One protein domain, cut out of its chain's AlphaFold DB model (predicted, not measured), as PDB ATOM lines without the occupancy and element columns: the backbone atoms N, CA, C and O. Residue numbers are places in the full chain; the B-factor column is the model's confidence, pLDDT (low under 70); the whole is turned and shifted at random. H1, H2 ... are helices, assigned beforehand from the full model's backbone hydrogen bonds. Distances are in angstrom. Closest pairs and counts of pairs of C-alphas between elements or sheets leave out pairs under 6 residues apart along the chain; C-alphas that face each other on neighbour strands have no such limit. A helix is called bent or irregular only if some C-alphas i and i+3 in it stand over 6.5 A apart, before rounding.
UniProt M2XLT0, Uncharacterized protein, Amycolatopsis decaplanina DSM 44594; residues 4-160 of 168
ATOM      1  N   ASN A   4      72.086  81.472 241.784       96.00
ATOM      2  CA  ASN A   4      71.304  82.433 241.012       96.00
ATOM      3  C   ASN A   4      69.943  82.703 241.649       96.00
ATOM      4  O   ASN A   4      69.587  83.870 241.784       96.00
ATOM      5  N   PHE A   5      69.225  81.680 242.125       96.31
ATOM      6  CA  PHE A   5      67.961  81.904 242.843       96.31
ATOM      7  C   PHE A   5      68.167  82.678 244.143       96.31
ATOM      8  O   PHE A   5      67.385  83.569 244.469       96.31
ATOM      9  N   THR A   6      69.256  82.387 244.854       98.12
ATOM     10  CA  THR A   6      69.583  83.076 246.104       98.12
ATOM     11  C   THR A   6      69.896  84.551 245.854       98.12
ATOM     12  O   THR A   6      69.384  85.404 246.571       98.12
ATOM     13  N   ALA A   7      70.671  84.883 244.817       98.25
ATOM     14  CA  ALA A   7      70.941  86.276 244.457       98.25
ATOM     15  C   ALA A   7      69.671  87.022 244.009       98.25
ATOM     16  O   ALA A   7      69.513  88.208 244.301       98.25
ATOM     17  N   TYR A   8      68.746  86.329 243.332       98.06
ATOM     18  CA  TYR A   8      67.548  86.936 242.741       98.06
ATOM     19  C   TYR A   8      66.588  87.553 243.767       98.06
ATOM     20  O   TYR A   8      65.775  88.405 243.405       98.06
ATOM     21  N   VAL A   9      66.716  87.212 245.058       98.25
ATOM     22  CA  VAL A   9      65.960  87.876 246.132       98.25
ATOM     23  C   VAL A   9      66.173  89.394 246.135       98.25
ATOM     24  O   VAL A   9      65.244  90.134 246.450       98.25
ATOM     25  N   ALA A  10      67.350  89.879 245.722       98.56
ATOM     26  CA  ALA A  10      67.621  91.310 245.597       98.56
ATOM     27  C   ALA A  10      66.769  91.961 244.496       98.56
ATOM     28  O   ALA A  10      66.242  93.055 244.690       98.56
ATOM     29  N   VAL A  11      66.584  91.265 243.367       98.38
ATOM     30  CA  VAL A  11      65.744  91.722 242.250       98.38
ATOM     31  C   VAL A  11      64.293  91.824 242.707       98.38
ATOM     32  O   VAL A  11      63.694  92.888 242.580       98.38
ATOM     33  N   GLY A  12      63.752  90.758 243.308       97.12
ATOM     34  CA  GLY A  12      62.375  90.744 243.810       97.12
ATOM     35  C   GLY A  12      62.131  91.783 244.908       97.12
ATOM     36  O   GLY A  12      61.131  92.498 244.873       97.12
ATOM     37  N   THR A  13      63.080  91.937 245.837       97.75
ATOM     38  CA  THR A  13      62.991  92.939 246.912       97.75
ATOM     39  C   THR A  13      62.960  94.357 246.350       97.75
ATOM     40  O   THR A  13      62.103  95.145 246.750       97.75
ATOM     41  N   ARG A  14      63.856  94.678 245.403       97.38
ATOM     42  CA  ARG A  14      63.892  95.999 244.763       97.38
ATOM     43  C   ARG A  14      62.667  96.243 243.897       97.38
ATOM     44  O   ARG A  14      62.125  97.337 243.940       97.38
ATOM     45  N   HIS A  15      62.211  95.240 243.154       96.94
ATOM     46  CA  HIS A  15      60.993  95.339 242.360       96.94
ATOM     47  C   HIS A  15      59.782  95.679 243.237       96.94
ATOM     48  O   HIS A  15      59.085  96.650 242.958       96.94
ATOM     49  N   HIS A  16      59.589  94.955 244.344       95.94
ATOM     50  CA  HIS A  16      58.519  95.259 245.292       95.94
ATOM     51  C   HIS A  16      58.670  96.661 245.898       95.94
ATOM     52  O   HIS A  16      57.700  97.411 245.948       95.94
ATOM     53  N   PHE A  17      59.881  97.044 246.319       96.31
ATOM     54  CA  PHE A  17      60.141  98.386 246.848       96.31
ATOM     55  C   PHE A  17      59.797  99.491 245.834       96.31
ATOM     56  O   PHE A  17      59.210 100.493 246.214       96.31
ATOM     57  N   LEU A  18      60.109  99.307 244.548       95.69
ATOM     58  CA  LEU A  18      59.788 100.286 243.503       95.69
ATOM     59  C   LEU A  18      58.283 100.389 243.210       95.69
ATOM     60  O   LEU A  18      57.834 101.446 242.782       95.69
ATOM     61  N   LEU A  19      57.516  99.314 243.417       95.25
ATOM     62  CA  LEU A  19      56.070  99.301 243.170       95.25
ATOM     63  C   LEU A  19      55.251  99.794 244.364       95.25
ATOM     64  O   LEU A  19      54.328 100.582 244.194       95.25
ATOM     65  N   ALA A  20      55.555  99.287 245.556       89.69
ATOM     66  CA  ALA A  20      54.756  99.514 246.758       89.69
ATOM     67  C   ALA A  20      55.376 100.553 247.707       89.69
ATOM     68  O   ALA A  20      54.688 101.062 248.590       89.69
ATOM     69  N   GLY A  21      56.662 100.875 247.534       78.31
ATOM     70  CA  GLY A  21      57.400 101.779 248.411       78.31
ATOM     71  C   GLY A  21      57.610 101.238 249.829       78.31
ATOM     72  O   GLY A  21      57.279 100.099 250.163       78.31
ATOM     73  N   GLY A  22      58.167 102.102 250.677       84.69
ATOM     74  CA  GLY A  22      58.149 101.956 252.130       84.69
ATOM     75  C   GLY A  22      59.425 101.387 252.746       84.69
ATOM     76  O   GLY A  22      59.806 100.236 252.515       84.69
ATOM     77  N   ASP A  23      60.015 102.172 253.644       88.50
ATOM     78  CA  ASP A  23      61.203 101.791 254.414       88.50
ATOM     79  C   ASP A  23      60.953 100.551 255.275       88.50
ATOM     80  O   ASP A  23      61.809  99.678 255.366       88.50
ATOM     81  N   ALA A  24      59.734 100.382 255.798       93.50
ATOM     82  CA  ALA A  24      59.375  99.218 256.605       93.50
ATOM     83  C   ALA A  24      59.521  97.882 255.849       93.50
ATOM     84  O   ALA A  24      59.850  96.863 256.457       93.50
ATOM     85  N   TRP A  25      59.258  97.848 254.535       93.56
ATOM     86  CA  TRP A  25      59.497  96.650 253.718       93.56
ATOM     87  C   TRP A  25      60.993  96.391 253.565       93.56
ATOM     88  O   TRP A  25      61.457  95.267 253.781       93.56
ATOM     89  N   LEU A  26      61.741  97.443 253.226       95.00
ATOM     90  CA  LEU A  26      63.183  97.362 253.059       95.00
ATOM     91  C   LEU A  26      63.869  96.924 254.357       95.00
ATOM     92  O   LEU A  26      64.733  96.056 254.311       95.00
ATOM     93  N   ASP A  27      63.446  97.435 255.510       95.12
ATOM     94  CA  ASP A  27      63.987  97.074 256.820       95.12
ATOM     95  C   ASP A  27      63.804  95.589 257.138       95.12
ATOM     96  O   ASP A  27      64.739  94.935 257.603       95.12
ATOM     97  N   ARG A  28      62.633  95.021 256.816       95.75
ATOM     98  CA  ARG A  28      62.378  93.581 256.986       95.75
ATOM     99  C   ARG A  28      63.231  92.727 256.054       95.75
ATOM    100  O   ARG A  28      63.719  91.672 256.458       95.75
ATOM    101  N   MET A  29      63.408  93.167 254.811       97.75
ATOM    102  CA  MET A  29      64.089  92.381 253.780       97.75
ATOM    103  C   MET A  29      65.601  92.591 253.732       97.75
ATOM    104  O   MET A  29      66.308  91.753 253.173       97.75
ATOM    105  N   TRP A  30      66.122  93.670 254.317       97.88
ATOM    106  CA  TRP A  30      67.525  94.050 254.177       97.88
ATOM    107  C   TRP A  30      68.471  92.938 254.629       97.88
ATOM    108  O   TRP A  30      69.366  92.545 253.882       97.88
ATOM    109  N   LEU A  31      68.232  92.364 255.812       98.19
ATOM    110  CA  LEU A  31      69.076  91.288 256.332       98.19
ATOM    111  C   LEU A  31      69.029  90.032 255.448       98.19
ATOM    112  O   LEU A  31      70.017  89.303 255.364       98.19
ATOM    113  N   VAL A  32      67.905  89.783 254.767       98.44
ATOM    114  CA  VAL A  32      67.761  88.673 253.814       98.44
ATOM    115  C   VAL A  32      68.612  88.931 252.575       98.44
ATOM    116  O   VAL A  32      69.409  88.069 252.206       98.44
ATOM    117  N   VAL A  33      68.492  90.117 251.968       98.62
ATOM    118  CA  VAL A  33      69.286  90.513 250.792       98.62
ATOM    119  C   VAL A  33      70.774  90.475 251.114       98.62
ATOM    120  O   VAL A  33      71.544  89.847 250.389       98.62
ATOM    121  N   ASP A  34      71.177  91.078 252.229       98.69
ATOM    122  CA  ASP A  34      72.575  91.140 252.636       98.69
ATOM    123  C   ASP A  34      73.187  89.746 252.823       98.69
ATOM    124  O   ASP A  34      74.233  89.425 252.250       98.69
ATOM    125  N   ARG A  35      72.505  88.871 253.572       98.56
ATOM    126  CA  ARG A  35      72.972  87.499 253.802       98.56
ATOM    127  C   ARG A  35      72.990  86.680 252.518       98.56
ATOM    128  O   ARG A  35      73.937  85.919 252.315       98.56
ATOM    129  N   ALA A  36      71.981  86.834 251.663       98.62
ATOM    130  CA  ALA A  36      71.883  86.123 250.396       98.62
ATOM    131  C   ALA A  36      73.035  86.495 249.455       98.62
ATOM    132  O   ALA A  36      73.744  85.608 248.978       98.62
ATOM    133  N   ILE A  37      73.283  87.791 249.249       98.75
ATOM    134  CA  ILE A  37      74.369  88.257 248.382       98.75
ATOM    135  C   ILE A  37      75.722  87.832 248.946       98.75
ATOM    136  O   ILE A  37      76.507  87.213 248.231       98.75
ATOM    137  N   ASN A  38      75.979  88.036 250.241       98.56
ATOM    138  CA  ASN A  38      77.239  87.597 250.843       98.56
ATOM    139  C   ASN A  38      77.425  86.064 250.762       98.56
ATOM    140  O   ASN A  38      78.545  85.592 250.572       98.56
ATOM    141  N   ALA A  39      76.355  85.262 250.850       98.00
ATOM    142  CA  ALA A  39      76.426  83.809 250.658       98.00
ATOM    143  C   ALA A  39      76.740  83.394 249.215       98.00
ATOM    144  O   ALA A  39      77.463  82.416 249.006       98.00
ATOM    145  N   VAL A  40      76.220  84.130 248.232       98.38
ATOM    146  CA  VAL A  40      76.525  83.938 246.809       98.38
ATOM    147  C   VAL A  40      77.972  84.321 246.514       98.38
ATOM    148  O   VAL A  40      78.683  83.552 245.872       98.38
ATOM    149  N   LEU A  41      78.448  85.453 247.037       97.94
ATOM    150  CA  LEU A  41      79.810  85.931 246.784       97.94
ATOM    151  C   LEU A  41      80.893  85.052 247.417       97.94
ATOM    152  O   LEU A  41      81.970  84.922 246.846       97.94
ATOM    153  N   ARG A  42      80.592  84.342 248.515       97.00
ATOM    154  CA  ARG A  42      81.480  83.287 249.048       97.00
ATOM    155  C   ARG A  42      81.727  82.128 248.071       97.00
ATOM    156  O   ARG A  42      82.616  81.322 248.313       97.00
ATOM    157  N   ARG A  43      80.939  82.018 246.996       97.00
ATOM    158  CA  ARG A  43      81.109  81.024 245.921       97.00
ATOM    159  C   ARG A  43      81.720  81.608 244.648       97.00
ATOM    160  O   ARG A  43      81.782  80.908 243.636       97.00
ATOM    161  N   GLN A  44      82.133  82.875 244.665       97.56
ATOM    162  CA  GLN A  44      82.863  83.456 243.549       97.56
ATOM    163  C   GLN A  44      84.282  82.878 243.513       97.56
ATOM    164  O   GLN A  44      85.044  83.013 244.465       97.56
ATOM    165  N   GLN A  45      84.628  82.238 242.401       96.38
ATOM    166  CA  GLN A  45      85.936  81.637 242.166       96.38
ATOM    167  C   GLN A  45      86.990  82.711 241.858       96.38
ATOM    168  O   GLN A  45      86.622  83.836 241.501       96.38
ATOM    169  N   PRO A  46      88.301  82.402 241.931       95.88
ATOM    170  CA  PRO A  46      89.360  83.333 241.529       95.88
ATOM    171  C   PRO A  46      89.153  83.908 240.121       95.88
ATOM    172  O   PRO A  46      89.307  85.113 239.924       95.88
ATOM    173  N   SER A  47      88.655  83.085 239.192       96.00
ATOM    174  CA  SER A  47      88.307  83.484 237.820       96.00
ATOM    175  C   SER A  47      87.183  84.522 237.711       96.00
ATOM    176  O   SER A  47      86.967  85.063 236.636       96.00
ATOM    177  N   GLY A  48      86.447  84.800 238.792       97.31
ATOM    178  CA  GLY A  48      85.321  85.736 238.824       97.31
ATOM    179  C   GLY A  48      83.956  85.086 238.589       97.31
ATOM    180  O   GLY A  48      82.945  85.655 239.001       97.31
ATOM    181  N   ALA A  49      83.906  83.881 238.011       97.50
ATOM    182  CA  ALA A  49      82.672  83.106 237.872       97.50
ATOM    183  C   ALA A  49      82.141  82.644 239.241       97.50
ATOM    184  O   ALA A  49      82.912  82.424 240.175       97.50
ATOM    185  N   VAL A  50      80.825  82.461 239.360       97.69
ATOM    186  CA  VAL A  50      80.190  81.972 240.593       97.69
ATOM    187  C   VAL A  50      79.720  80.537 240.397       97.69
ATOM    188  O   VAL A  50      78.991  80.231 239.452       97.69
ATOM    189  N   SER A  51      80.123  79.654 241.305       97.12
ATOM    190  CA  SER A  51      79.695  78.255 241.284       97.12
ATOM    191  C   SER A  51      78.194  78.147 241.561       97.12
ATOM    192  O   SER A  51      77.651  78.835 242.429       97.12
ATOM    193  N   TRP A  52      77.495  77.290 240.820       93.38
ATOM    194  CA  TRP A  52      76.036  77.184 240.879       93.38
ATOM    195  C   TRP A  52      75.547  76.613 242.219       93.38
ATOM    196  O   TRP A  52      74.552  77.078 242.782       93.38
ATOM    197  N   ARG A  53      76.253  75.603 242.748       90.69
ATOM    198  CA  ARG A  53      75.884  74.875 243.975       90.69
ATOM    199  C   ARG A  53      77.109  74.632 244.864       90.69
ATOM    200  O   ARG A  53      77.952  75.511 245.009       90.69
ATOM    201  N   ALA A  54      77.150  73.508 245.580       83.25
ATOM    202  CA  ALA A  54      78.296  73.136 246.410       83.25
ATOM    203  C   ALA A  54      79.507  72.712 245.569       83.25
ATOM    204  O   ALA A  54      80.629  72.947 245.998       83.25
ATOM    205  N   ASP A  55      79.265  72.152 244.384       83.19
ATOM    206  CA  ASP A  55      80.310  71.807 243.428       83.19
ATOM    207  C   ASP A  55      80.915  73.088 242.820       83.19
ATOM    208  O   ASP A  55      80.184  73.843 242.158       83.19
ATOM    209  N   PRO A  56      82.211  73.371 243.061       81.56
ATOM    210  CA  PRO A  56      82.861  74.561 242.538       81.56
ATOM    211  C   PRO A  56      83.017  74.535 241.012       81.56
ATOM    212  O   PRO A  56      83.056  75.609 240.403       81.56
ATOM    213  N   GLU A  57      83.039  73.351 240.393       86.69
ATOM    214  CA  GLU A  57      83.310  73.183 238.967       86.69
ATOM    215  C   GLU A  57      82.118  73.570 238.093       86.69
ATOM    216  O   GLU A  57      82.294  74.062 236.972       86.69
ATOM    217  N   ILE A  58      80.896  73.437 238.610       92.62
ATOM    218  CA  ILE A  58      79.690  73.750 237.845       92.62
ATOM    219  C   ILE A  58      79.400  75.249 237.920       92.62
ATOM    220  O   ILE A  58      78.866  75.762 238.905       92.62
ATOM    221  N   ARG A  59      79.695  75.950 236.826       95.25
ATOM    222  CA  ARG A  59      79.380  77.368 236.603       95.25
ATOM    223  C   ARG A  59      78.490  77.473 235.371       95.25
ATOM    224  O   ARG A  59      78.794  76.874 234.346       95.25
ATOM    225  N   LEU A  60      77.383  78.205 235.461       95.94
ATOM    226  CA  LEU A  60      76.397  78.316 234.376       95.94
ATOM    227  C   LEU A  60      76.383  79.740 233.822       95.94
ATOM    228  O   LEU A  60      76.300  80.678 234.616       95.94
ATOM    229  N   VAL A  61      76.395  79.910 232.494       96.94
ATOM    230  CA  VAL A  61      76.299  81.239 231.855       96.94
ATOM    231  C   VAL A  61      75.010  81.934 232.280       96.94
ATOM    232  O   VAL A  61      75.055  83.069 232.760       96.94
ATOM    233  N   ALA A  62      73.870  81.243 232.184       96.38
ATOM    234  CA  ALA A  62      72.583  81.774 232.626       96.38
ATOM    235  C   ALA A  62      72.577  82.147 234.119       96.38
ATOM    236  O   ALA A  62      72.193  83.257 234.490       96.38
ATOM    237  N   GLY A  63      73.075  81.256 234.983       96.94
ATOM    238  CA  GLY A  63      73.133  81.497 236.427       96.94
ATOM    239  C   GLY A  63      74.020  82.694 236.787       96.94
ATOM    240  O   GLY A  63      73.596  83.592 237.509       96.94
ATOM    241  N   CYS A  64      75.226  82.761 236.225       97.88
ATOM    242  CA  CYS A  64      76.152  83.872 236.436       97.88
ATOM    243  C   CYS A  64      75.618  85.194 235.871       97.88
ATOM    244  O   CYS A  64      75.720  86.223 236.533       97.88
ATOM    245  N   SER A  65      74.973  85.179 234.706       98.25
ATOM    246  CA  SER A  65      74.325  86.374 234.148       98.25
ATOM    247  C   SER A  65      73.164  86.856 235.029       98.25
ATOM    248  O   SER A  65      72.996  88.053 235.244       98.25
ATOM    249  N   SER A  66      72.399  85.929 235.615       98.19
ATOM    250  CA  SER A  66      71.343  86.247 236.584       98.19
ATOM    251  C   SER A  66      71.896  86.864 237.872       98.19
ATOM    252  O   SER A  66      71.274  87.761 238.436       98.19
ATOM    253  N   ILE A  67      73.052  86.401 238.353       98.62
ATOM    254  CA  ILE A  67      73.730  86.987 239.520       98.62
ATOM    255  C   ILE A  67      74.259  88.382 239.175       98.62
ATOM    256  O   ILE A  67      74.070  89.313 239.957       98.62
ATOM    257  N   HIS A  68      74.853  88.551 237.989       98.62
ATOM    258  CA  HIS A  68      75.291  89.858 237.498       98.62
ATOM    259  C   HIS A  68      74.128  90.859 237.447       98.62
ATOM    260  O   HIS A  68      74.298  91.994 237.875       98.62
ATOM    261  N   HIS A  69      72.929  90.432 237.035       98.50
ATOM    262  CA  HIS A  69      71.725  91.270 237.083       98.50
ATOM    263  C   HIS A  69      71.324  91.687 238.506       98.50
ATOM    264  O   HIS A  69      70.904  92.823 238.737       98.50
ATOM    265  N   ALA A  70      71.430  90.759 239.461       98.69
ATOM    266  CA  ALA A  70      70.989  90.952 240.838       98.69
ATOM    267  C   ALA A  70      71.899  91.895 241.641       98.69
ATOM    268  O   ALA A  70      71.406  92.630 242.498       98.69
ATOM    269  N   LEU A  71      73.207  91.908 241.364       98.69
ATOM    270  CA  LEU A  71      74.185  92.697 242.125       98.69
ATOM    271  C   LEU A  71      73.921  94.217 242.076       98.69
ATOM    272  O   LEU A  71      73.880  94.826 243.146       98.69
ATOM    273  N   PRO A  72      73.647  94.850 240.917       98.38
ATOM    274  CA  PRO A  72      73.206  96.243 240.867       98.38
ATOM    275  C   PRO A  72      71.917  96.511 241.654       98.38
ATOM    276  O   PRO A  72      71.783  97.575 242.255       98.38
ATOM    277  N   GLN A  73      70.982  95.551 241.708       98.56
ATOM    278  CA  GLN A  73      69.751  95.713 242.492       98.56
ATOM    279  C   GLN A  73      70.057  95.708 243.992       98.56
ATOM    280  O   GLN A  73      69.540  96.542 244.730       98.56
ATOM    281  N   ALA A  74      70.941  94.812 244.435       98.69
ATOM    282  CA  ALA A  74      71.410  94.766 245.815       98.69
ATOM    283  C   ALA A  74      72.182  96.034 246.205       98.69
ATOM    284  O   ALA A  74      71.955  96.576 247.283       98.69
ATOM    285  N   LEU A  75      73.048  96.536 245.318       98.75
ATOM    286  CA  LEU A  75      73.776  97.792 245.515       98.75
ATOM    287  C   LEU A  75      72.819  98.978 245.675       98.75
ATOM    288  O   LEU A  75      72.986  99.766 246.598       98.75
ATOM    289  N   ALA A  76      71.780  99.069 244.842       98.06
ATOM    290  CA  ALA A  76      70.774 100.120 244.973       98.06
ATOM    291  C   ALA A  76      70.019 100.043 246.316       98.06
ATOM    292  O   ALA A  76      69.790 101.071 246.948       98.06
ATOM    293  N   LEU A  77      69.672  98.836 246.779       98.12
ATOM    294  CA  LEU A  77      69.057  98.633 248.098       98.12
ATOM    295  C   LEU A  77      70.009  99.014 249.243       98.12
ATOM    296  O   LEU A  77      69.575  99.622 250.217       98.12
ATOM    297  N   ALA A  78      71.303  98.704 249.120       98.25
ATOM    298  CA  ALA A  78      72.318  99.097 250.095       98.25
ATOM    299  C   ALA A  78      72.451 100.625 250.186       98.25
ATOM    300  O   ALA A  78      72.458 101.176 251.285       98.25
ATOM    301  N   SER A  79      72.461 101.315 249.040       97.44
ATOM    302  CA  SER A  79      72.498 102.779 248.991       97.44
ATOM    303  C   SER A  79      71.282 103.419 249.664       97.44
ATOM    304  O   SER A  79      71.451 104.386 250.398       97.44
ATOM    305  N   LEU A  80      70.079 102.852 249.499       96.00
ATOM    306  CA  LEU A  80      68.877 103.306 250.218       96.00
ATOM    307  C   LEU A  80      69.004 103.152 251.744       96.00
ATOM    308  O   LEU A  80      68.426 103.930 252.493       96.00
ATOM    309  N   LYS A  81      69.794 102.181 252.216       96.12
ATOM    310  CA  LYS A  81      70.132 101.997 253.637       96.12
ATOM    311  C   LYS A  81      71.312 102.856 254.108       96.12
ATOM    312  O   LYS A  81      71.700 102.733 255.267       96.12
ATOM    313  N   GLY A  82      71.902 103.681 253.239       97.00
ATOM    314  CA  GLY A  82      73.118 104.440 253.542       97.00
ATOM    315  C   GLY A  82      74.360 103.558 253.729       97.00
ATOM    316  O   GLY A  82      75.303 103.960 254.402       97.00
ATOM    317  N   LEU A  83      74.354 102.340 253.177       97.94
ATOM    318  CA  LEU A  83      75.434 101.367 253.319       97.94
ATOM    319  C   LEU A  83      76.233 101.259 252.024       97.94
ATOM    320  O   LEU A  83      75.671 101.017 250.954       97.94
ATOM    321  N   ASP A  84      77.556 101.361 252.139       96.62
ATOM    322  CA  ASP A  84      78.459 101.069 251.029       96.62
ATOM    323  C   ASP A  84      78.856  99.583 251.005       96.62
ATOM    324  O   ASP A  84      79.000  98.917 252.038       96.62
ATOM    325  N   ARG A  85      78.995  99.042 249.795       98.19
ATOM    326  CA  ARG A  85      79.288  97.629 249.516       98.19
ATOM    327  C   ARG A  85      80.295  97.512 248.359       98.19
ATOM    328  O   ARG A  85      79.963  96.925 247.324       98.19
ATOM    329  N   PRO A  86      81.521  98.052 248.500       98.12
ATOM    330  CA  PRO A  86      82.524  98.037 247.430       98.12
ATOM    331  C   PRO A  86      82.827  96.615 246.943       98.12
ATOM    332  O   PRO A  86      82.860  96.364 245.741       98.12
ATOM    333  N   GLN A  87      82.872  95.639 247.852       98.19
ATOM    334  CA  GLN A  87      83.107  94.237 247.516       98.19
ATOM    335  C   GLN A  87      82.015  93.623 246.618       98.19
ATOM    336  O   GLN A  87      82.294  92.698 245.858       98.19
ATOM    337  N   TRP A  88      80.771  94.118 246.671       98.69
ATOM    338  CA  TRP A  88      79.707  93.666 245.762       98.69
ATOM    339  C   TRP A  88      79.893  94.249 244.359       98.69
ATOM    340  O   TRP A  88      79.645  93.560 243.368       98.69
ATOM    341  N   ARG A  89      80.359  95.500 244.273       98.44
ATOM    342  CA  ARG A  89      80.684  96.176 243.009       98.44
ATOM    343  C   ARG A  89      81.860  95.493 242.314       98.44
ATOM    344  O   ARG A  89      81.760  95.169 241.132       98.44
ATOM    345  N   ASP A  90      82.914  95.186 243.064       98.50
ATOM    346  CA  ASP A  90      84.086  94.468 242.558       98.50
ATOM    347  C   ASP A  90      83.720  93.058 242.091       98.50
ATOM    348  O   ASP A  90      84.141  92.613 241.020       98.50
ATOM    349  N   ALA A  91      82.875  92.359 242.856       98.44
ATOM    350  CA  ALA A  91      82.378  91.049 242.467       98.44
ATOM    351  C   ALA A  91      81.562  91.096 241.167       98.44
ATOM    352  O   ALA A  91      81.748  90.223 240.315       98.44
ATOM    353  N   ALA A  92      80.703  92.106 240.983       98.38
ATOM    354  CA  ALA A  92      79.948  92.298 239.744       98.38
ATOM    355  C   ALA A  92      80.883  92.525 238.550       98.38
ATOM    356  O   ALA A  92      80.724  91.885 237.510       98.38
ATOM    357  N   HIS A  93      81.904  93.371 238.725       98.31
ATOM    358  CA  HIS A  93      82.911  93.629 237.698       98.31
ATOM    359  C   HIS A  93      83.666  92.351 237.303       98.31
ATOM    360  O   HIS A  93      83.705  91.992 236.126       98.31
ATOM    361  N   ARG A  94      84.205  91.610 238.281       98.44
ATOM    362  CA  ARG A  94      84.918  90.343 238.038       98.44
ATOM    363  C   ARG A  94      84.042  89.303 237.344       98.44
ATOM    364  O   ARG A  94      84.508  88.607 236.446       98.44
ATOM    365  N   LEU A  95      82.771  89.212 237.734       98.19
ATOM    366  CA  LEU A  95      81.814  88.295 237.121       98.19
ATOM    367  C   LEU A  95      81.542  88.651 235.656       98.19
ATOM    368  O   LEU A  95      81.509  87.763 234.805       98.19
ATOM    369  N   ARG A  96      81.396  89.946 235.350       97.94
ATOM    370  CA  ARG A  96      81.233  90.429 233.975       97.94
ATOM    371  C   ARG A  96      82.446  90.097 233.113       97.94
ATOM    372  O   ARG A  96      82.275  89.591 232.007       97.94
ATOM    373  N   VAL A  97      83.652  90.344 233.627       97.88
ATOM    374  CA  VAL A  97      84.907  90.007 232.935       97.88
ATOM    375  C   VAL A  97      84.973  88.509 232.636       97.88
ATOM    376  O   VAL A  97      85.256  88.141 231.502       97.88
ATOM    377  N   ALA A  98      84.637  87.648 233.601       97.50
ATOM    378  CA  ALA A  98      84.624  86.199 233.397       97.50
ATOM    379  C   ALA A  98      83.659  85.772 232.278       97.50
ATOM    380  O   ALA A  98      84.025  84.985 231.409       97.50
ATOM    381  N   LEU A  99      82.435  86.316 232.278       97.12
ATOM    382  CA  LEU A  99      81.400  85.996 231.288       97.12
ATOM    383  C   LEU A  99      81.752  86.448 229.864       97.12
ATOM    384  O   LEU A  99      81.352  85.785 228.910       97.12
ATOM    385  N   LEU A 100      82.463  87.569 229.718       95.94
ATOM    386  CA  LEU A 100      82.879  88.093 228.415       95.94
ATOM    387  C   LEU A 100      84.191  87.471 227.919       95.94
ATOM    388  O   LEU A 100      84.366  87.311 226.714       95.94
ATOM    389  N   GLY A 101      85.111  87.160 228.834       93.88
ATOM    390  CA  GLY A 101      86.500  86.843 228.504       93.88
ATOM    391  C   GLY A 101      86.831  85.358 228.385       93.88
ATOM    392  O   GLY A 101      87.738  85.021 227.632       93.88
ATOM    393  N   GLU A 102      86.136  84.461 229.095       91.19
ATOM    394  CA  GLU A 102      86.490  83.033 229.073       91.19
ATOM    395  C   GLU A 102      85.262  82.104 229.116       91.19
ATOM    396  O   GLU A 102      84.885  81.586 230.175       91.19
ATOM    397  N   PRO A 103      84.642  81.833 227.952       87.31
ATOM    398  CA  PRO A 103      83.517  80.907 227.840       87.31
ATOM    399  C   PRO A 103      83.810  79.496 228.371       87.31
ATOM    400  O   PRO A 103      82.885  78.831 228.838       87.31
ATOM    401  N   ARG A 104      85.075  79.035 228.355       91.88
ATOM    402  CA  ARG A 104      85.456  77.682 228.815       91.88
ATOM    403  C   ARG A 104      85.321  77.490 230.327       91.88
ATOM    404  O   ARG A 104      85.342  76.356 230.792       91.88
ATOM    405  N   LEU A 105      85.149  78.567 231.098       93.38
ATOM    406  CA  LEU A 105      84.859  78.479 232.535       93.38
ATOM    407  C   LEU A 105      83.462  77.928 232.831       93.38
ATOM    408  O   LEU A 105      83.205  77.535 233.968       93.38
ATOM    409  N   PHE A 106      82.548  77.963 231.861       95.56
ATOM    410  CA  PHE A 106      81.143  77.648 232.075       95.56
ATOM    411  C   PHE A 106      80.778  76.308 231.441       95.56
ATOM    412  O   PHE A 106      81.226  75.962 230.350       95.56
ATOM    413  N   ALA A 107      79.919  75.557 232.124       92.88
ATOM    414  CA  ALA A 107      79.384  74.317 231.597       92.88
ATOM    415  C   ALA A 107      78.518  74.612 230.367       92.88
ATOM    416  O   ALA A 107      77.547  75.365 230.455       92.88
ATOM    417  N   ALA A 108      78.847  73.982 229.239       85.62
ATOM    418  CA  ALA A 108      78.077  74.120 228.015       85.62
ATOM    419  C   ALA A 108      76.674  73.527 228.199       85.62
ATOM    420  O   ALA A 108      76.510  72.352 228.545       85.62
ATOM    421  N   LYS A 109      75.646  74.340 227.955       83.06
ATOM    422  CA  LYS A 109      74.250  73.913 228.003       83.06
ATOM    423  C   LYS A 109      73.586  74.216 226.654       83.06
ATOM    424  O   LYS A 109      73.681  75.334 226.163       83.06
ATOM    425  N   PRO A 110      72.844  73.268 226.049       81.12
ATOM    426  CA  PRO A 110      72.168  73.481 224.762       81.12
ATOM    427  C   PRO A 110      70.905  74.363 224.869       81.12
ATOM    428  O   PRO A 110      70.005  74.251 224.030       81.12
ATOM    429  N   HIS A 111      70.824  75.199 225.909       87.81
ATOM    430  CA  HIS A 111      69.628  75.928 226.312       87.81
ATOM    431  C   HIS A 111      69.653  77.363 225.780       87.81
ATOM    432  O   HIS A 111      70.702  78.007 225.788       87.81
ATOM    433  N   ALA A 112      68.489  77.901 225.408       91.44
ATOM    434  CA  ALA A 112      68.360  79.293 224.961       91.44
ATOM    435  C   ALA A 112      68.842  80.302 226.008       91.44
ATOM    436  O   ALA A 112      69.283  81.396 225.664       91.44
ATOM    437  N   MET A 113      68.801  79.929 227.288       94.12
ATOM    438  CA  MET A 113      69.242  80.796 228.373       94.12
ATOM    439  C   MET A 113      70.695  81.253 228.199       94.12
ATOM    440  O   MET A 113      70.971  82.430 228.396       94.12
ATOM    441  N   ASP A 114      71.609  80.393 227.742       93.94
ATOM    442  CA  ASP A 114      73.009  80.789 227.515       93.94
ATOM    443  C   ASP A 114      73.142  81.822 226.382       93.94
ATOM    444  O   ASP A 114      74.093  82.608 226.344       93.94
ATOM    445  N   TRP A 115      72.163  81.874 225.477       94.62
ATOM    446  CA  TRP A 115      72.083  82.865 224.412       94.62
ATOM    447  C   TRP A 115      71.554  84.216 224.917       94.62
ATOM    448  O   TRP A 115      72.262  85.215 224.766       94.62
ATOM    449  N   TYR A 116      70.384  84.264 225.569       95.56
ATOM    450  CA  TYR A 116      69.741  85.541 225.921       95.56
ATOM    451  C   TYR A 116      70.045  86.069 227.335       95.56
ATOM    452  O   TYR A 116      69.974  87.281 227.548       95.56
ATOM    453  N   TYR A 117      70.420  85.229 228.311       96.94
ATOM    454  CA  TYR A 117      70.702  85.705 229.675       96.94
ATOM    455  C   TYR A 117      71.866  86.698 229.761       96.94
ATOM    456  O   TYR A 117      71.751  87.624 230.557       96.94
ATOM    457  N   PRO A 118      72.960  86.587 228.983       97.50
ATOM    458  CA  PRO A 118      74.005  87.613 229.000       97.50
ATOM    459  C   PRO A 118      73.489  89.005 228.614       97.50
ATOM    460  O   PRO A 118      73.990  90.008 229.120       97.50
ATOM    461  N   VAL A 119      72.458  89.081 227.767       97.94
ATOM    462  CA  VAL A 119      71.793  90.346 227.428       97.94
ATOM    463  C   VAL A 119      70.844  90.771 228.545       97.94
ATOM    464  O   VAL A 119      70.959  91.882 229.058       97.94
ATOM    465  N   LEU A 120      69.959  89.871 228.990       96.31
ATOM    466  CA  LEU A 120      69.000  90.143 230.070       96.31
ATOM    467  C   LEU A 120      69.698  90.574 231.368       96.31
ATOM    468  O   LEU A 120      69.238  91.462 232.081       96.31
ATOM    469  N   GLY A 121      70.833  89.951 231.664       97.00
ATOM    470  CA  GLY A 121      71.645  90.242 232.829       97.00
ATOM    471  C   GLY A 121      72.559  91.448 232.673       97.00
ATOM    472  O   GLY A 121      73.344  91.701 233.579       97.00
ATOM    473  N   SER A 122      72.480  92.183 231.559       96.44
ATOM    474  CA  SER A 122      73.296  93.374 231.273       96.44
ATOM    475  C   SER A 122      74.807  93.112 231.272       96.44
ATOM    476  O   SER A 122      75.611  94.000 231.548       96.44
ATOM    477  N   VAL A 123      75.209  91.880 230.965       97.50
ATOM    478  CA  VAL A 123      76.614  91.501 230.773       97.50
ATOM    479  C   VAL A 123      77.077  92.033 229.416       97.50
ATOM    480  O   VAL A 123      78.094  92.726 229.321       97.50
ATOM    481  N   VAL A 124      76.265  91.762 228.388       97.38
ATOM    482  CA  VAL A 124      76.382  92.261 227.016       97.38
ATOM    483  C   VAL A 124      75.319  93.342 226.810       97.38
ATOM    484  O   VAL A 124      74.164  93.149 227.183       97.38
ATOM    485  N   THR A 125      75.692  94.482 226.229       96.81
ATOM    486  CA  THR A 125      74.796  95.642 226.045       96.81
ATOM    487  C   THR A 125      75.025  96.293 224.679       96.81
ATOM    488  O   THR A 125      75.983  95.951 223.990       96.81
ATOM    489  N   GLY A 126      74.149  97.214 224.268       97.06
ATOM    490  CA  GLY A 126      74.321  97.988 223.035       97.06
ATOM    491  C   GLY A 126      74.285  97.145 221.753       97.06
ATOM    492  O   GLY A 126      73.484  96.213 221.625       97.06
ATOM    493  N   ALA A 127      75.148  97.487 220.794       97.88
ATOM    494  CA  ALA A 127      75.219  96.809 219.499       97.88
ATOM    495  C   ALA A 127      75.551  95.313 219.641       97.88
ATOM    496  O   ALA A 127      74.905  94.486 219.000       97.88
ATOM    497  N   ASP A 128      76.457  94.955 220.555       97.25
ATOM    498  CA  ASP A 128      76.839  93.560 220.806       97.25
ATOM    499  C   ASP A 128      75.667  92.722 221.321       97.25
ATOM    500  O   ASP A 128      75.534  91.548 220.977       97.25
ATOM    501  N   ALA A 129      74.781  93.319 222.126       97.44
ATOM    502  CA  ALA A 129      73.580  92.632 222.596       97.44
ATOM    503  C   ALA A 129      72.630  92.334 221.433       97.44
ATOM    504  O   ALA A 129      72.115  91.221 221.329       97.44
ATOM    505  N   THR A 130      72.450  93.303 220.535       97.75
ATOM    506  CA  THR A 130      71.616  93.145 219.337       97.75
ATOM    507  C   THR A 130      72.188  92.073 218.412       97.75
ATOM    508  O   THR A 130      71.466  91.162 218.013       97.75
ATOM    509  N   ALA A 131      73.495  92.122 218.139       97.69
ATOM    510  CA  ALA A 131      74.186  91.136 217.313       97.69
ATOM    511  C   ALA A 131      74.111  89.727 217.921       97.69
ATOM    512  O   ALA A 131      73.808  88.760 217.222       97.69
ATOM    513  N   ARG A 132      74.317  89.606 219.240       95.94
ATOM    514  CA  ARG A 132      74.185  88.334 219.957       95.94
ATOM    515  C   ARG A 132      72.778  87.761 219.832       95.94
ATOM    516  O   ARG A 132      72.645  86.565 219.580       95.94
ATOM    517  N   LEU A 133      71.741  88.582 220.019       96.69
ATOM    518  CA  LEU A 133      70.355  88.142 219.852       96.69
ATOM    519  C   LEU A 133      70.106  87.696 218.407       96.69
ATOM    520  O   LEU A 133      69.694  86.561 218.197       96.69
ATOM    521  N   ALA A 134      70.462  88.507 217.412       97.00
ATOM    522  CA  ALA A 134      70.294  88.144 216.005       97.00
ATOM    523  C   ALA A 134      70.947  86.789 215.659       97.00
ATOM    524  O   ALA A 134      70.309  85.935 215.051       97.00
ATOM    525  N   ALA A 135      72.171  86.536 216.135       94.94
ATOM    526  CA  ALA A 135      72.914  85.306 215.843       94.94
ATOM    527  C   ALA A 135      72.271  84.011 216.383       94.94
ATOM    528  O   ALA A 135      72.561  82.926 215.883       94.94
ATOM    529  N   GLY A 136      71.436  84.094 217.422       91.94
ATOM    530  CA  GLY A 136      70.732  82.933 217.984       91.94
ATOM    531  C   GLY A 136      69.249  82.877 217.631       91.94
ATOM    532  O   GLY A 136      68.578  81.933 218.050       91.94
ATOM    533  N   TRP A 137      68.743  83.858 216.878       93.81
ATOM    534  CA  TRP A 137      67.315  84.022 216.630       93.81
ATOM    535  C   TRP A 137      66.717  82.800 215.937       93.81
ATOM    536  O   TRP A 137      65.885  82.123 216.530       93.81
ATOM    537  N   ASP A 138      67.228  82.429 214.764       90.44
ATOM    538  CA  ASP A 138      66.699  81.300 213.982       90.44
ATOM    539  C   ASP A 138      66.883  79.944 214.681       90.44
ATOM    540  O   ASP A 138      66.184  78.973 214.398       90.44
ATOM    541  N   ARG A 139      67.827  79.864 215.628       89.31
ATOM    542  CA  ARG A 139      68.090  78.646 216.401       89.31
ATOM    543  C   ARG A 139      67.066  78.424 217.511       89.31
ATOM    544  O   ARG A 139      66.744  77.277 217.824       89.31
ATOM    545  N   PHE A 140      66.635  79.493 218.174       90.25
ATOM    546  CA  PHE A 140      65.836  79.396 219.394       90.25
ATOM    547  C   PHE A 140      64.422  79.945 219.239       90.25
ATOM    548  O   PHE A 140      63.545  79.511 219.978       90.25
ATOM    549  N   VAL A 141      64.169  80.860 218.310       91.88
ATOM    550  CA  VAL A 141      62.854  81.469 218.103       91.88
ATOM    551  C   VAL A 141      62.085  80.703 217.038       91.88
ATOM    552  O   VAL A 141      62.550  80.508 215.923       91.88
ATOM    553  N   GLU A 142      60.871  80.301 217.387       89.69
ATOM    554  CA  GLU A 142      59.903  79.711 216.476       89.69
ATOM    555  C   GLU A 142      58.787  80.732 216.199       89.69
ATOM    556  O   GLU A 142      58.075  81.128 217.138       89.69
ATOM    557  N   PRO A 143      58.613  81.178 214.941       87.56
ATOM    558  CA  PRO A 143      57.594  82.155 214.580       87.56
ATOM    559  C   PRO A 143      56.189  81.764 215.060       87.56
ATOM    560  O   PRO A 143      55.664  80.689 214.770       87.56
ATOM    561  N   GLY A 144      55.559  82.663 215.820       88.75
ATOM    562  CA  GLY A 144      54.214  82.462 216.364       88.75
ATOM    563  C   GLY A 144      54.110  81.452 217.515       88.75
ATOM    564  O   GLY A 144      52.993  81.149 217.926       88.75
ATOM    565  N   LEU A 145      55.230  80.928 218.030       88.69
ATOM    566  CA  LEU A 145      55.260  80.052 219.212       88.69
ATOM    567  C   LEU A 145      56.118  80.623 220.349       88.69
ATOM    568  O   LEU A 145      55.726  80.526 221.509       88.69
ATOM    569  N   GLY A 146      57.239  81.278 220.034       88.44
ATOM    570  CA  GLY A 146      58.114  81.917 221.021       88.44
ATOM    571  C   GLY A 146      59.517  81.312 221.045       88.44
ATOM    572  O   GLY A 146      60.030  80.898 220.011       88.44
ATOM    573  N   VAL A 147      60.156  81.267 222.218       88.50
ATOM    574  CA  VAL A 147      61.547  80.800 222.384       88.50
ATOM    575  C   VAL A 147      61.595  79.352 222.895       88.50
ATOM    576  O   VAL A 147      61.063  79.049 223.960       88.50
ATOM    577  N   ARG A 148      62.277  78.462 222.168       84.81
ATOM    578  CA  ARG A 148      62.573  77.069 222.551       84.81
ATOM    579  C   ARG A 148      63.518  77.028 223.749       84.81
ATOM    580  O   ARG A 148      64.565  77.666 223.723       84.81
ATOM    581  N   CYS A 149      63.216  76.208 224.758       81.31
ATOM    582  CA  CYS A 149      64.115  76.021 225.904       81.31
ATOM    583  C   CYS A 149      65.420  75.321 225.491       81.31
ATOM    584  O   CYS A 149      66.507  75.783 225.840       81.31
ATOM    585  N   VAL A 150      65.312  74.255 224.694       78.38
ATOM    586  CA  VAL A 150      66.427  73.487 224.130       78.38
ATOM    587  C   VAL A 150      66.216  73.394 222.622       78.38
ATOM    588  O   VAL A 150      65.147  73.007 222.167       78.38
ATOM    589  N   HIS A 151      67.219  73.776 221.834       67.25
ATOM    590  CA  HIS A 151      67.061  73.954 220.381       67.25
ATOM    591  C   HIS A 151      66.629  72.685 219.618       67.25
ATOM    592  O   HIS A 151      65.921  72.796 218.618       67.25
ATOM    593  N   HIS A 152      67.044  71.498 220.079       69.06
ATOM    594  CA  HIS A 152      66.712  70.214 219.448       69.06
ATOM    595  C   HIS A 152      65.447  69.554 220.005       69.06
ATOM    596  O   HIS A 152      64.972  68.588 219.416       69.06
ATOM    597  N   GLU A 153      64.893  70.063 221.105       63.91
ATOM    598  CA  GLU A 153      63.646  69.537 221.652       63.91
ATOM    599  C   GLU A 153      62.463  70.105 220.856       63.91
ATOM    600  O   GLU A 153      62.422  71.317 220.586       63.91
ATOM    601  N   PRO A 154      61.495  69.267 220.447       61.12
ATOM    602  CA  PRO A 154      60.287  69.767 219.824       61.12
ATOM    603  C   PRO A 154      59.523  70.632 220.830       61.12
ATOM    604  O   PRO A 154      59.477  70.347 222.028       61.12
ATOM    605  N   TRP A 155      58.840  71.663 220.334       58.59
ATOM    606  CA  TRP A 155      57.658  72.141 221.043       58.59
ATOM    607  C   TRP A 155      56.728  70.931 221.127       58.59
ATOM    608  O   TRP A 155      56.312  70.442 220.072       58.59
ATOM    609  N   GLY A 156      56.503  70.386 222.332       56.53
ATOM    610  CA  GLY A 156      55.633  69.220 222.531       56.53
ATOM    611  C   GLY A 156      54.352  69.381 221.716       56.53
ATOM    612  O   GLY A 156      53.908  70.510 221.570       56.53
ATOM    613  N   ASP A 157      53.838  68.301 221.122       50.16
ATOM    614  CA  ASP A 157      52.899  68.290 219.984       50.16
ATOM    615  C   ASP A 157      51.803  69.387 219.985       50.16
ATOM    616  O   ASP A 157      50.637  69.162 220.297       50.16
ATOM    617  N   LEU A 158      52.174  70.605 219.578       53.12
ATOM    618  CA  LEU A 158      51.258  71.707 219.283       53.12
ATOM    619  C   LEU A 158      50.791  71.641 217.821       53.12
ATOM    620  O   LEU A 158      49.919  72.414 217.414       53.12
ATOM    621  N   ARG A 159      51.339  70.716 217.018       49.59
ATOM    622  CA  ARG A 159      50.857  70.449 215.655       49.59
ATOM    623  C   ARG A 159      49.507  69.725 215.699       49.59
ATOM    624  O   ARG A 159      48.667  70.014 214.852       49.59
ATOM    625  N   GLY A 160      49.235  68.938 216.743       45.12
ATOM    626  CA  GLY A 160      47.908  68.387 217.047       45.12
ATOM    627  C   GLY A 160      46.828  69.422 217.419       45.12
ATOM    628  O   GLY A 160      45.639  69.123 217.323       45.12
TER     629      GLY A 160
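AT A GLANCE: This is residues 4 to 160 of the 168 residues of an uncharacterized protein of Amycolatopsis decaplanina DSM 44594 (UniProt M2XLT0). One long helix, H3, runs through the middle between H1 and H4; H2 folds back along H1 and also touches H3, H5 packs on the first half of H3, and H6 lies beyond H5, away from the rest. After H6, a tail with no named element, residues 141 to 160, leads away from the body and includes a small pairing of two short stretches. The printed part has 157 residues with six named helices, in the order H1 H2 H3 H4 H5 H6, and no named strand: the class is all helix. It is compact, with a radius of gyration of the C-alphas of 17.3 A and spans of 53 by 38 by 33 A.

HOW THE PARTS SIT: Begin at H3, residues 61 to 80, the hub, which touches four helices. H1, residues 4 to 20, touches it at a steep tilt of 42 degrees, the same way; the closest C-alphas, of Asn 4 and Gly 63, are 5.0 A apart. H2, residues 23 to 41, forms a hairpin with H1 at a shallow tilt of 19 degrees; their closest C-alphas, of Ala 10 and Val 33, are 5.5 A apart. H2 touches residues 71 to 77 of H3, closest at the C-alphas of Val 33 and Ala 74, 6.9 A. H1, H2 and H3 form an up and down bundle, each helix running against the one before. H4, residues 86 to 101, forms a hairpin with H3; look at the C-alphas of His 68 and Ala 92, their closest, 5.7 A apart. H5, residues 112 to 120, touches residues 61 to 69 of H3, closest at the C-alphas of Ala 62 and Asp 114, 5.2 A. H6, residues 126 to 140, forms a hairpin with H5, closest at the C-alphas of Val 119 and Ala 129, 5.6 A, and is apart from H3. Every O i to N i+4 pair is within hydrogen-bond range in H4, against 10 of 13 in H1, 13 of 15 in H2, 14 of 16 in H3, 3 of 5 in H5 and 9 of 11 in H6.

IN THESE COORDINATES: Find C-alpha 61 at (76.299, 81.239, 231.855); from there H3 runs 29.7 A to C-alpha 80 at (68.877, 103.306, 250.218). H1 is 24.5 A long, H2 25.6 A, H4 22.3 A, H5 12.0 A and H6 20.8 A, ending at C-alpha 140 at (65.836, 79.396, 219.394). H2 is irregular, with C-alphas 28 and 31 7.1 A apart and a kink of 40 degrees near residue 30; H6 is irregular at C-alphas 135 and 138, 7.6 A apart, and H5 only just, at C-alphas 115 and 118, 6.9 A apart.

THE WHOLE: The two C-alphas farthest apart, of Gly 82 and Gly 160, are 57.2 A apart. The printed part has no cut. The link from H2 to H3, residues 42 to 60, is long. In the tail, residues 141 to 142 pair antiparallel with 146 to 147. The mean pLDDT of the printed part is 92.5; residues 151 to 160 are under 70.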